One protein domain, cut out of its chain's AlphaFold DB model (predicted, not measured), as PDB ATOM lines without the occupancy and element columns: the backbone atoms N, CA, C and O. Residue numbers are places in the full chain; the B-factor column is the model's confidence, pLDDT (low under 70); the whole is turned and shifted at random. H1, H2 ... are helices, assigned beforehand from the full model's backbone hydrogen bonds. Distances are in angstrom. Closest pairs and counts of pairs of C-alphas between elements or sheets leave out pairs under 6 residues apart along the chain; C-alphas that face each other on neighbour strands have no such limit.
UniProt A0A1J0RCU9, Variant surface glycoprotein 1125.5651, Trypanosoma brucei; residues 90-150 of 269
ATOM      1  N   HIS A  90     -12.019  50.310  -5.954       79.31
ATOM      2  CA  HIS A  90     -12.932  49.550  -6.835       79.31
ATOM      3  C   HIS A  90     -13.793  50.444  -7.722       79.31
ATOM      4  O   HIS A  90     -14.412  49.957  -8.669       79.31
ATOM      5  N   ASN A  91     -13.831  51.739  -7.413       84.69
ATOM      6  CA  ASN A  91     -14.551  52.755  -8.171       84.69
ATOM      7  C   ASN A  91     -13.638  53.507  -9.140       84.69
ATOM      8  O   ASN A  91     -14.104  54.402  -9.849       84.69
ATOM      9  N   ARG A  92     -12.347  53.157  -9.199       86.31
ATOM     10  CA  ARG A  92     -11.456  53.662 -10.243       86.31
ATOM     11  C   ARG A  92     -11.900  53.105 -11.600       86.31
ATOM     12  O   ARG A  92     -12.186  51.913 -11.697       86.31
ATOM     13  N   PRO A  93     -11.975  53.936 -12.651       87.81
ATOM     14  CA  PRO A  93     -12.373  53.463 -13.969       87.81
ATOM     15  C   PRO A  93     -11.310  52.525 -14.549       87.81
ATOM     16  O   PRO A  93     -10.120  52.655 -14.257       87.81
ATOM     17  N   LEU A  94     -11.730  51.620 -15.438       88.31
ATOM     18  CA  LEU A  94     -10.832  50.670 -16.104       88.31
ATOM     19  C   LEU A  94      -9.657  51.374 -16.808       88.31
ATOM     20  O   LEU A  94      -8.533  50.891 -16.749       88.31
ATOM     21  N   SER A  95      -9.890  52.552 -17.393       88.94
ATOM     22  CA  SER A  95      -8.847  53.355 -18.044       88.94
ATOM     23  C   SER A  95      -7.721  53.788 -17.100       88.94
ATOM     24  O   SER A  95      -6.586  53.936 -17.546       88.94
ATOM     25  N   THR A  96      -8.005  53.975 -15.806       89.31
ATOM     26  CA  THR A  96      -6.969  54.249 -14.800       89.31
ATOM     27  C   THR A  96      -6.107  53.011 -14.587       89.31
ATOM     28  O   THR A  96      -4.887  53.118 -14.638       89.31
ATOM     29  N   LEU A  97      -6.723  51.836 -14.444       87.94
ATOM     30  CA  LEU A  97      -6.003  50.568 -14.275       87.94
ATOM     31  C   LEU A  97      -5.138  50.232 -15.500       87.94
ATOM     32  O   LEU A  97      -4.010  49.776 -15.364       87.94
ATOM     33  N   GLU A  98      -5.636  50.508 -16.705       88.69
ATOM     34  CA  GLU A  98      -4.888  50.340 -17.959       88.69
ATOM     35  C   GLU A  98      -3.634  51.222 -18.061       88.69
ATOM     36  O   GLU A  98      -2.705  50.890 -18.801       88.69
ATOM     37  N   ALA A  99      -3.619  52.358 -17.362       88.62
ATOM     38  CA  ALA A  99      -2.508  53.303 -17.362       88.62
ATOM     39  C   ALA A  99      -1.479  53.022 -16.250       88.62
ATOM     40  O   ALA A  99      -0.386  53.588 -16.279       88.62
ATOM     41  N   GLU A 100      -1.802  52.160 -15.281       88.12
ATOM     42  CA  GLU A 100      -0.934  51.841 -14.146       88.12
ATOM     43  C   GLU A 100       0.086  50.748 -14.520       88.12
ATOM     44  O   GLU A 100      -0.232  49.561 -14.581       88.12
ATOM     45  N   ASN A 101       1.346  51.141 -14.742       89.50
ATOM     46  CA  ASN A 101       2.425  50.205 -15.097       89.50
ATOM     47  C   ASN A 101       2.639  49.127 -14.026       89.50
ATOM     48  O   ASN A 101       2.650  47.943 -14.346       89.50
ATOM     49  N   GLN A 102       2.720  49.538 -12.757       90.50
ATOM     50  CA  GLN A 102       2.942  48.624 -11.632       90.50
ATOM     51  C   GLN A 102       1.842  47.566 -11.512       90.50
ATOM     52  O   GLN A 102       2.118  46.428 -11.138       90.50
ATOM     53  N   LEU A 103       0.598  47.917 -11.857       89.06
ATOM     54  CA  LEU A 103      -0.498  46.957 -11.872       89.06
ATOM     55  C   LEU A 103      -0.259  45.890 -12.943       89.06
ATOM     56  O   LEU A 103      -0.368  44.703 -12.655       89.06
ATOM     57  N   ALA A 104       0.088  46.289 -14.168       87.94
ATOM     58  CA  ALA A 104       0.352  45.345 -15.250       87.94
ATOM     59  C   ALA A 104       1.573  44.445 -14.968       87.94
ATOM     60  O   ALA A 104       1.527  43.255 -15.285       87.94
ATOM     61  N   GLU A 105       2.622  44.983 -14.344       89.31
ATOM     62  CA  GLU A 105       3.796  44.222 -13.885       89.31
ATOM     63  C   GLU A 105       3.388  43.189 -12.826       89.31
ATOM     64  O   GLU A 105       3.549  41.992 -13.037       89.31
ATOM     65  N   THR A 106       2.701  43.624 -11.766       88.31
ATOM     66  CA  THR A 106       2.237  42.734 -10.686       88.31
ATOM     67  C   THR A 106       1.311  41.628 -11.208       88.31
ATOM     68  O   THR A 106       1.407  40.471 -10.806       88.31
ATOM     69  N   LEU A 107       0.399  41.955 -12.127       88.00
ATOM     70  CA  LEU A 107      -0.483  40.971 -12.763       88.00
ATOM     71  C   LEU A 107       0.284  39.980 -13.651       88.00
ATOM     72  O   LEU A 107      -0.169  38.846 -13.833       88.00
ATOM     73  N   THR A 108       1.417  40.400 -14.212       87.94
ATOM     74  CA  THR A 108       2.321  39.517 -14.956       87.94
ATOM     75  C   THR A 108       2.991  38.546 -13.992       87.94
ATOM     76  O   THR A 108       2.876  37.340 -14.205       87.94
ATOM     77  N   ASP A 109       3.528  39.041 -12.877       87.62
ATOM     78  CA  ASP A 109       4.194  38.219 -11.863       87.62
ATOM     79  C   ASP A 109       3.246  37.193 -11.224       87.62
ATOM     80  O   ASP A 109       3.576  36.013 -11.110       87.62
ATOM     81  N   ILE A 110       2.022  37.613 -10.872       86.19
ATOM     82  CA  ILE A 110       0.982  36.721 -10.323       86.19
ATOM     83  C   ILE A 110       0.638  35.604 -11.312       86.19
ATOM     84  O   ILE A 110       0.301  34.486 -10.913       86.19
ATOM     85  N   ARG A 111       0.668  35.907 -12.611       83.94
ATOM     86  CA  ARG A 111       0.352  34.936 -13.657       83.94
ATOM     87  C   ARG A 111       1.515  33.985 -13.922       83.94
ATOM     88  O   ARG A 111       1.268  32.808 -14.169       83.94
ATOM     89  N   SER A 112       2.728  34.517 -14.001       84.81
ATOM     90  CA  SER A 112       3.947  33.796 -14.349       84.81
ATOM     91  C   SER A 112       5.151  34.666 -13.968       84.81
ATOM     92  O   SER A 112       5.467  35.584 -14.722       84.81
ATOM     93  N   PRO A 113       5.840  34.383 -12.851       84.75
ATOM     94  CA  PRO A 113       6.923  35.233 -12.345       84.75
ATOM     95  C   PRO A 113       8.116  35.338 -13.304       84.75
ATOM     96  O   PRO A 113       8.812  36.343 -13.309       84.75
ATOM     97  N   ASP A 114       8.321  34.334 -14.159       88.00
ATOM     98  CA  ASP A 114       9.405  34.327 -15.151       88.00
ATOM     99  C   ASP A 114       8.996  34.935 -16.506       88.00
ATOM    100  O   ASP A 114       9.776  34.927 -17.463       88.00
ATOM    101  N   ALA A 115       7.758  35.424 -16.641       87.56
ATOM    102  CA  ALA A 115       7.303  36.012 -17.895       87.56
ATOM    103  C   ALA A 115       7.941  37.391 -18.126       87.56
ATOM    104  O   ALA A 115       8.146  38.156 -17.184       87.56
ATOM    105  N   PRO A 116       8.216  37.761 -19.389       89.50
ATOM    106  CA  PRO A 116       8.700  39.098 -19.691       89.50
ATOM    107  C   PRO A 116       7.648  40.147 -19.316       89.50
ATOM    108  O   PRO A 116       6.463  39.992 -19.620       89.50
ATOM    109  N   LEU A 117       8.108  41.239 -18.704       89.94
ATOM    110  CA  LEU A 117       7.261  42.379 -18.369       89.94
ATOM    111  C   LEU A 117       6.687  43.045 -19.634       89.94
ATOM    112  O   LEU A 117       7.360  43.075 -20.673       89.94
ATOM    113  N   PRO A 118       5.468  43.611 -19.552       88.25
ATOM    114  CA  PRO A 118       4.823  44.266 -20.682       88.25
ATOM    115  C   PRO A 118       5.597  45.519 -21.108       88.25
ATOM    116  O   PRO A 118       5.825  46.436 -20.314       88.25
ATOM    117  N   LYS A 119       5.974  45.581 -22.384       89.06
ATOM    118  CA  LYS A 119       6.898  46.592 -22.928       89.06
ATOM    119  C   LYS A 119       6.200  47.888 -23.316       89.06
ATOM    120  O   LYS A 119       6.787  48.966 -23.243       89.06
ATOM    121  N   ASP A 120       4.938  47.800 -23.714       89.06
ATOM    122  CA  ASP A 120       4.180  48.930 -24.235       89.06
ATOM    123  C   ASP A 120       2.739  48.978 -23.706       89.06
ATOM    124  O   ASP A 120       2.277  48.128 -22.944       89.06
ATOM    125  N   ALA A 121       2.029  50.046 -24.073       88.62
ATOM    126  CA  ALA A 121       0.671  50.296 -23.605       88.62
ATOM    127  C   ALA A 121      -0.347  49.254 -24.102       88.62
ATOM    128  O   ALA A 121      -1.348  49.028 -23.423       88.62
ATOM    129  N   ILE A 122      -0.115  48.629 -25.258       88.38
ATOM    130  CA  ILE A 122      -0.998  47.602 -25.820       88.38
ATOM    131  C   ILE A 122      -0.844  46.320 -25.001       88.38
ATOM    132  O   ILE A 122      -1.848  45.764 -24.548       88.38
ATOM    133  N   GLU A 123       0.395  45.904 -24.731       88.38
ATOM    134  CA  GLU A 123       0.682  44.741 -23.884       88.38
ATOM    135  C   GLU A 123       0.142  44.932 -22.456       88.38
ATOM    136  O   GLU A 123      -0.527  44.039 -21.926       88.38
ATOM    137  N   ARG A 124       0.326  46.117 -21.853       88.12
ATOM    138  CA  ARG A 124      -0.229  46.423 -20.520       88.12
ATOM    139  C   ARG A 124      -1.749  46.307 -20.479       88.12
ATOM    140  O   ARG A 124      -2.291  45.635 -19.599       88.12
ATOM    141  N   LYS A 125      -2.444  46.909 -21.450       89.88
ATOM    142  CA  LYS A 125      -3.908  46.807 -21.562       89.88
ATOM    143  C   LYS A 125      -4.355  45.359 -21.708       89.88
ATOM    144  O   LYS A 125      -5.287  44.950 -21.025       89.88
ATOM    145  N   ALA A 126      -3.667  44.574 -22.537       87.50
ATOM    146  CA  ALA A 126      -3.991  43.165 -22.734       87.50
ATOM    147  C   ALA A 126      -3.881  42.355 -21.429       87.50
ATOM    148  O   ALA A 126      -4.764  41.542 -21.137       87.50
ATOM    149  N   ILE A 127      -2.849  42.603 -20.613       87.56
ATOM    150  CA  ILE A 127      -2.709  41.979 -19.290       87.56
ATOM    151  C   ILE A 127      -3.853  42.402 -18.364       87.56
ATOM    152  O   ILE A 127      -4.566  41.536 -17.858       87.56
ATOM    153  N   VAL A 128      -4.106  43.703 -18.196       87.75
ATOM    154  CA  VAL A 128      -5.196  44.212 -17.336       87.75
ATOM    155  C   VAL A 128      -6.550  43.638 -17.768       87.75
ATOM    156  O   VAL A 128      -7.317  43.134 -16.943       87.75
ATOM    157  N   HIS A 129      -6.834  43.620 -19.070       86.50
ATOM    158  CA  HIS A 129      -8.073  43.076 -19.632       86.50
ATOM    159  C   HIS A 129      -8.210  41.570 -19.423       86.50
ATOM    160  O   HIS A 129      -9.329  41.083 -19.263       86.50
ATOM    161  N   LYS A 130      -7.109  40.816 -19.368       85.12
ATOM    162  CA  LYS A 130      -7.159  39.379 -19.068       85.12
ATOM    163  C   LYS A 130      -7.711  39.106 -17.665       85.12
ATOM    164  O   LYS A 130      -8.466  38.150 -17.485       85.12
ATOM    165  N   PHE A 131      -7.390  39.958 -16.695       82.56
ATOM    166  CA  PHE A 131      -7.865  39.826 -15.314       82.56
ATOM    167  C   PHE A 131      -9.239  40.473 -15.106       82.56
ATOM    168  O   PHE A 131     -10.179  39.856 -14.587       82.56
ATOM    169  N   PHE A 132      -9.391  41.713 -15.565       81.00
ATOM    170  CA  PHE A 132     -10.553  42.545 -15.262       81.00
ATOM    171  C   PHE A 132     -11.663  42.486 -16.322       81.00
ATOM    172  O   PHE A 132     -12.811  42.812 -16.008       81.00
ATOM    173  N   ARG A 133     -11.382  41.897 -17.494       73.00
ATOM    174  CA  ARG A 133     -12.211  41.865 -18.719       73.00
ATOM    175  C   ARG A 133     -12.263  43.214 -19.446       73.00
ATOM    176  O   ARG A 133     -12.045  44.259 -18.855       73.00
ATOM    177  N   ALA A 134     -12.505  43.144 -20.754       68.75
ATOM    178  CA  ALA A 134     -12.051  44.158 -21.704       68.75
ATOM    179  C   ALA A 134     -12.888  45.445 -21.807       68.75
ATOM    180  O   ALA A 134     -12.390  46.414 -22.369       68.75
ATOM    181  N   THR A 135     -14.135  45.486 -21.318       83.88
ATOM    182  CA  THR A 135     -14.981  46.684 -21.487       83.88
ATOM    183  C   THR A 135     -15.295  47.386 -20.164       83.88
ATOM    184  O   THR A 135     -15.505  46.709 -19.147       83.88
ATOM    185  N   PRO A 136     -15.374  48.733 -20.157       84.62
ATOM    186  CA  PRO A 136     -15.743  49.510 -18.973       84.62
ATOM    187  C   PRO A 136     -17.079  49.089 -18.349       84.62
ATOM    188  O   PRO A 136     -17.219  49.093 -17.125       84.62
ATOM    189  N   GLU A 137     -18.052  48.682 -19.165       86.06
ATOM    190  CA  GLU A 137     -19.385  48.268 -18.715       86.06
ATOM    191  C   GLU A 137     -19.314  46.947 -17.944       86.06
ATOM    192  O   GLU A 137     -19.869  46.830 -16.850       86.06
ATOM    193  N   ILE A 138     -18.580  45.965 -18.482       85.06
ATOM    194  CA  ILE A 138     -18.391  44.662 -17.832       85.06
ATOM    195  C   ILE A 138     -17.574  44.826 -16.552       85.06
ATOM    196  O   ILE A 138     -17.883  44.182 -15.544       85.06
ATOM    197  N   PHE A 139     -16.546  45.676 -16.585       85.50
ATOM    198  CA  PHE A 139     -15.743  45.998 -15.412       85.50
ATOM    199  C   PHE A 139     -16.616  46.584 -14.299       85.50
ATOM    200  O   PHE A 139     -16.650  46.034 -13.197       85.50
ATOM    201  N   LYS A 140     -17.397  47.625 -14.611       86.19
ATOM    202  CA  LYS A 140     -18.307  48.252 -13.651       86.19
ATOM    203  C   LYS A 140     -19.289  47.236 -13.073       86.19
ATOM    204  O   LYS A 140     -19.427  47.146 -11.860       86.19
ATOM    205  N   GLN A 141     -19.936  46.433 -13.914       84.50
ATOM    206  CA  GLN A 141     -20.933  45.468 -13.450       84.50
ATOM    207  C   GLN A 141     -20.333  44.387 -12.531       84.50
ATOM    208  O   GLN A 141     -20.943  44.003 -11.531       84.50
ATOM    209  N   ARG A 142     -19.151  43.857 -12.867       81.69
ATOM    210  CA  ARG A 142     -18.565  42.707 -12.156       81.69
ATOM    211  C   ARG A 142     -17.670  43.076 -10.983       81.69
ATOM    212  O   ARG A 142     -17.452  42.220 -10.132       81.69
ATOM    213  N   ILE A 143     -17.095  44.272 -10.983       83.38
ATOM    214  CA  ILE A 143     -16.165  44.715  -9.945       83.38
ATOM    215  C   ILE A 143     -16.876  45.737  -9.072       83.38
ATOM    216  O   ILE A 143     -17.305  45.401  -7.972       83.38
ATOM    217  N   THR A 144     -17.079  46.942  -9.601       84.38
ATOM    218  CA  THR A 144     -17.652  48.082  -8.879       84.38
ATOM    219  C   THR A 144     -19.019  47.751  -8.280       84.38
ATOM    220  O   THR A 144     -19.179  47.726  -7.064       84.38
ATOM    221  N   ASP A 145     -19.988  47.388  -9.121       85.38
ATOM    222  CA  ASP A 145     -21.363  47.122  -8.705       85.38
ATOM    223  C   ASP A 145     -21.467  45.895  -7.793       85.38
ATOM    224  O   ASP A 145     -22.323  45.857  -6.915       85.38
ATOM    225  N   THR A 146     -20.620  44.885  -8.000       84.62
ATOM    226  CA  THR A 146     -20.620  43.683  -7.153       84.62
ATOM    227  C   THR A 146     -20.116  44.021  -5.752       84.62
ATOM    228  O   THR A 146     -20.748  43.652  -4.770       84.62
ATOM    229  N   ILE A 147     -19.032  44.789  -5.640       83.69
ATOM    230  CA  ILE A 147     -18.509  45.222  -4.338       83.69
ATOM    231  C   ILE A 147     -19.507  46.155  -3.635       83.69
ATOM    232  O   ILE A 147     -19.760  45.991  -2.443       83.69
ATOM    233  N   ASP A 148     -20.129  47.075  -4.376       84.38
ATOM    234  CA  ASP A 148     -21.057  48.057  -3.810       84.38
ATOM    235  C   ASP A 148     -22.408  47.460  -3.388       84.38
ATOM    236  O   ASP A 148     -22.999  47.891  -2.394       84.38
ATOM    237  N   LYS A 149     -22.941  46.499  -4.152       85.62
ATOM    238  CA  LYS A 149     -24.332  46.030  -3.992       85.62
ATOM    239  C   LYS A 149     -24.441  44.680  -3.297       85.62
ATOM    240  O   LYS A 149     -25.502  44.371  -2.748       85.62
ATOM    241  N   THR A 150     -23.407  43.842  -3.345       83.88
ATOM    242  CA  THR A 150     -23.496  42.486  -2.797       83.88
ATOM    243  C   THR A 150     -23.381  42.507  -1.278       83.88
ATOM    244  O   THR A 150     -22.485  43.115  -0.703       83.88
TER     245      THR A 150
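AT A GLANCE: This is residues 90 to 150 of the 269 residues of the protein "Variant surface glycoprotein 1125.5651" of Trypanosoma brucei (UniProt A0A1J0RCU9). H1 and H2 make a corner that H3 crosses, and H4 lies toward the other end of an elongated body, meeting H1 with its first residues. The printed part has 61 residues, with four named helices, H1 to H4 in chain order, and no named strand: all helix. It is compact, with a radius of gyration of the C-alphas of 12.1 A, and spans 37 by 19 by 15 A.

HOW THE PARTS SIT: H1, residues 94 to 99, and H2, residues 101 to 111, are about perpendicular at 80 degrees. H3, residues 121 to 132, touches H1, closest C-alphas Glu 98 and Lys 125, 5.1 A, and H2, Ala 104 and Arg 124, 5.4 A. H4, residues 136 to 149, only just touches H1, with 3 pairs of C-alphas within 8 A, by residues 136 to 139 alone; the closest are Leu 94 and Pro 136, 5.8 A. H2 and H4 are apart. Every O i to N i+4 pair is within hydrogen-bond range in H1, H2 and H3; in H4, 8 of 10.

IN THESE COORDINATES: H1 begins at C-alpha 94 (-10.832, 50.670, -16.104). H2, H3 and H4 measure 15.5 A, 16.0 A and 17.6 A; H4 ends at C-alpha 149 (-24.332, 46.030, -3.992).

THE WHOLE: The printed part has no cut. Residue 134 is under 70 in pLDDT.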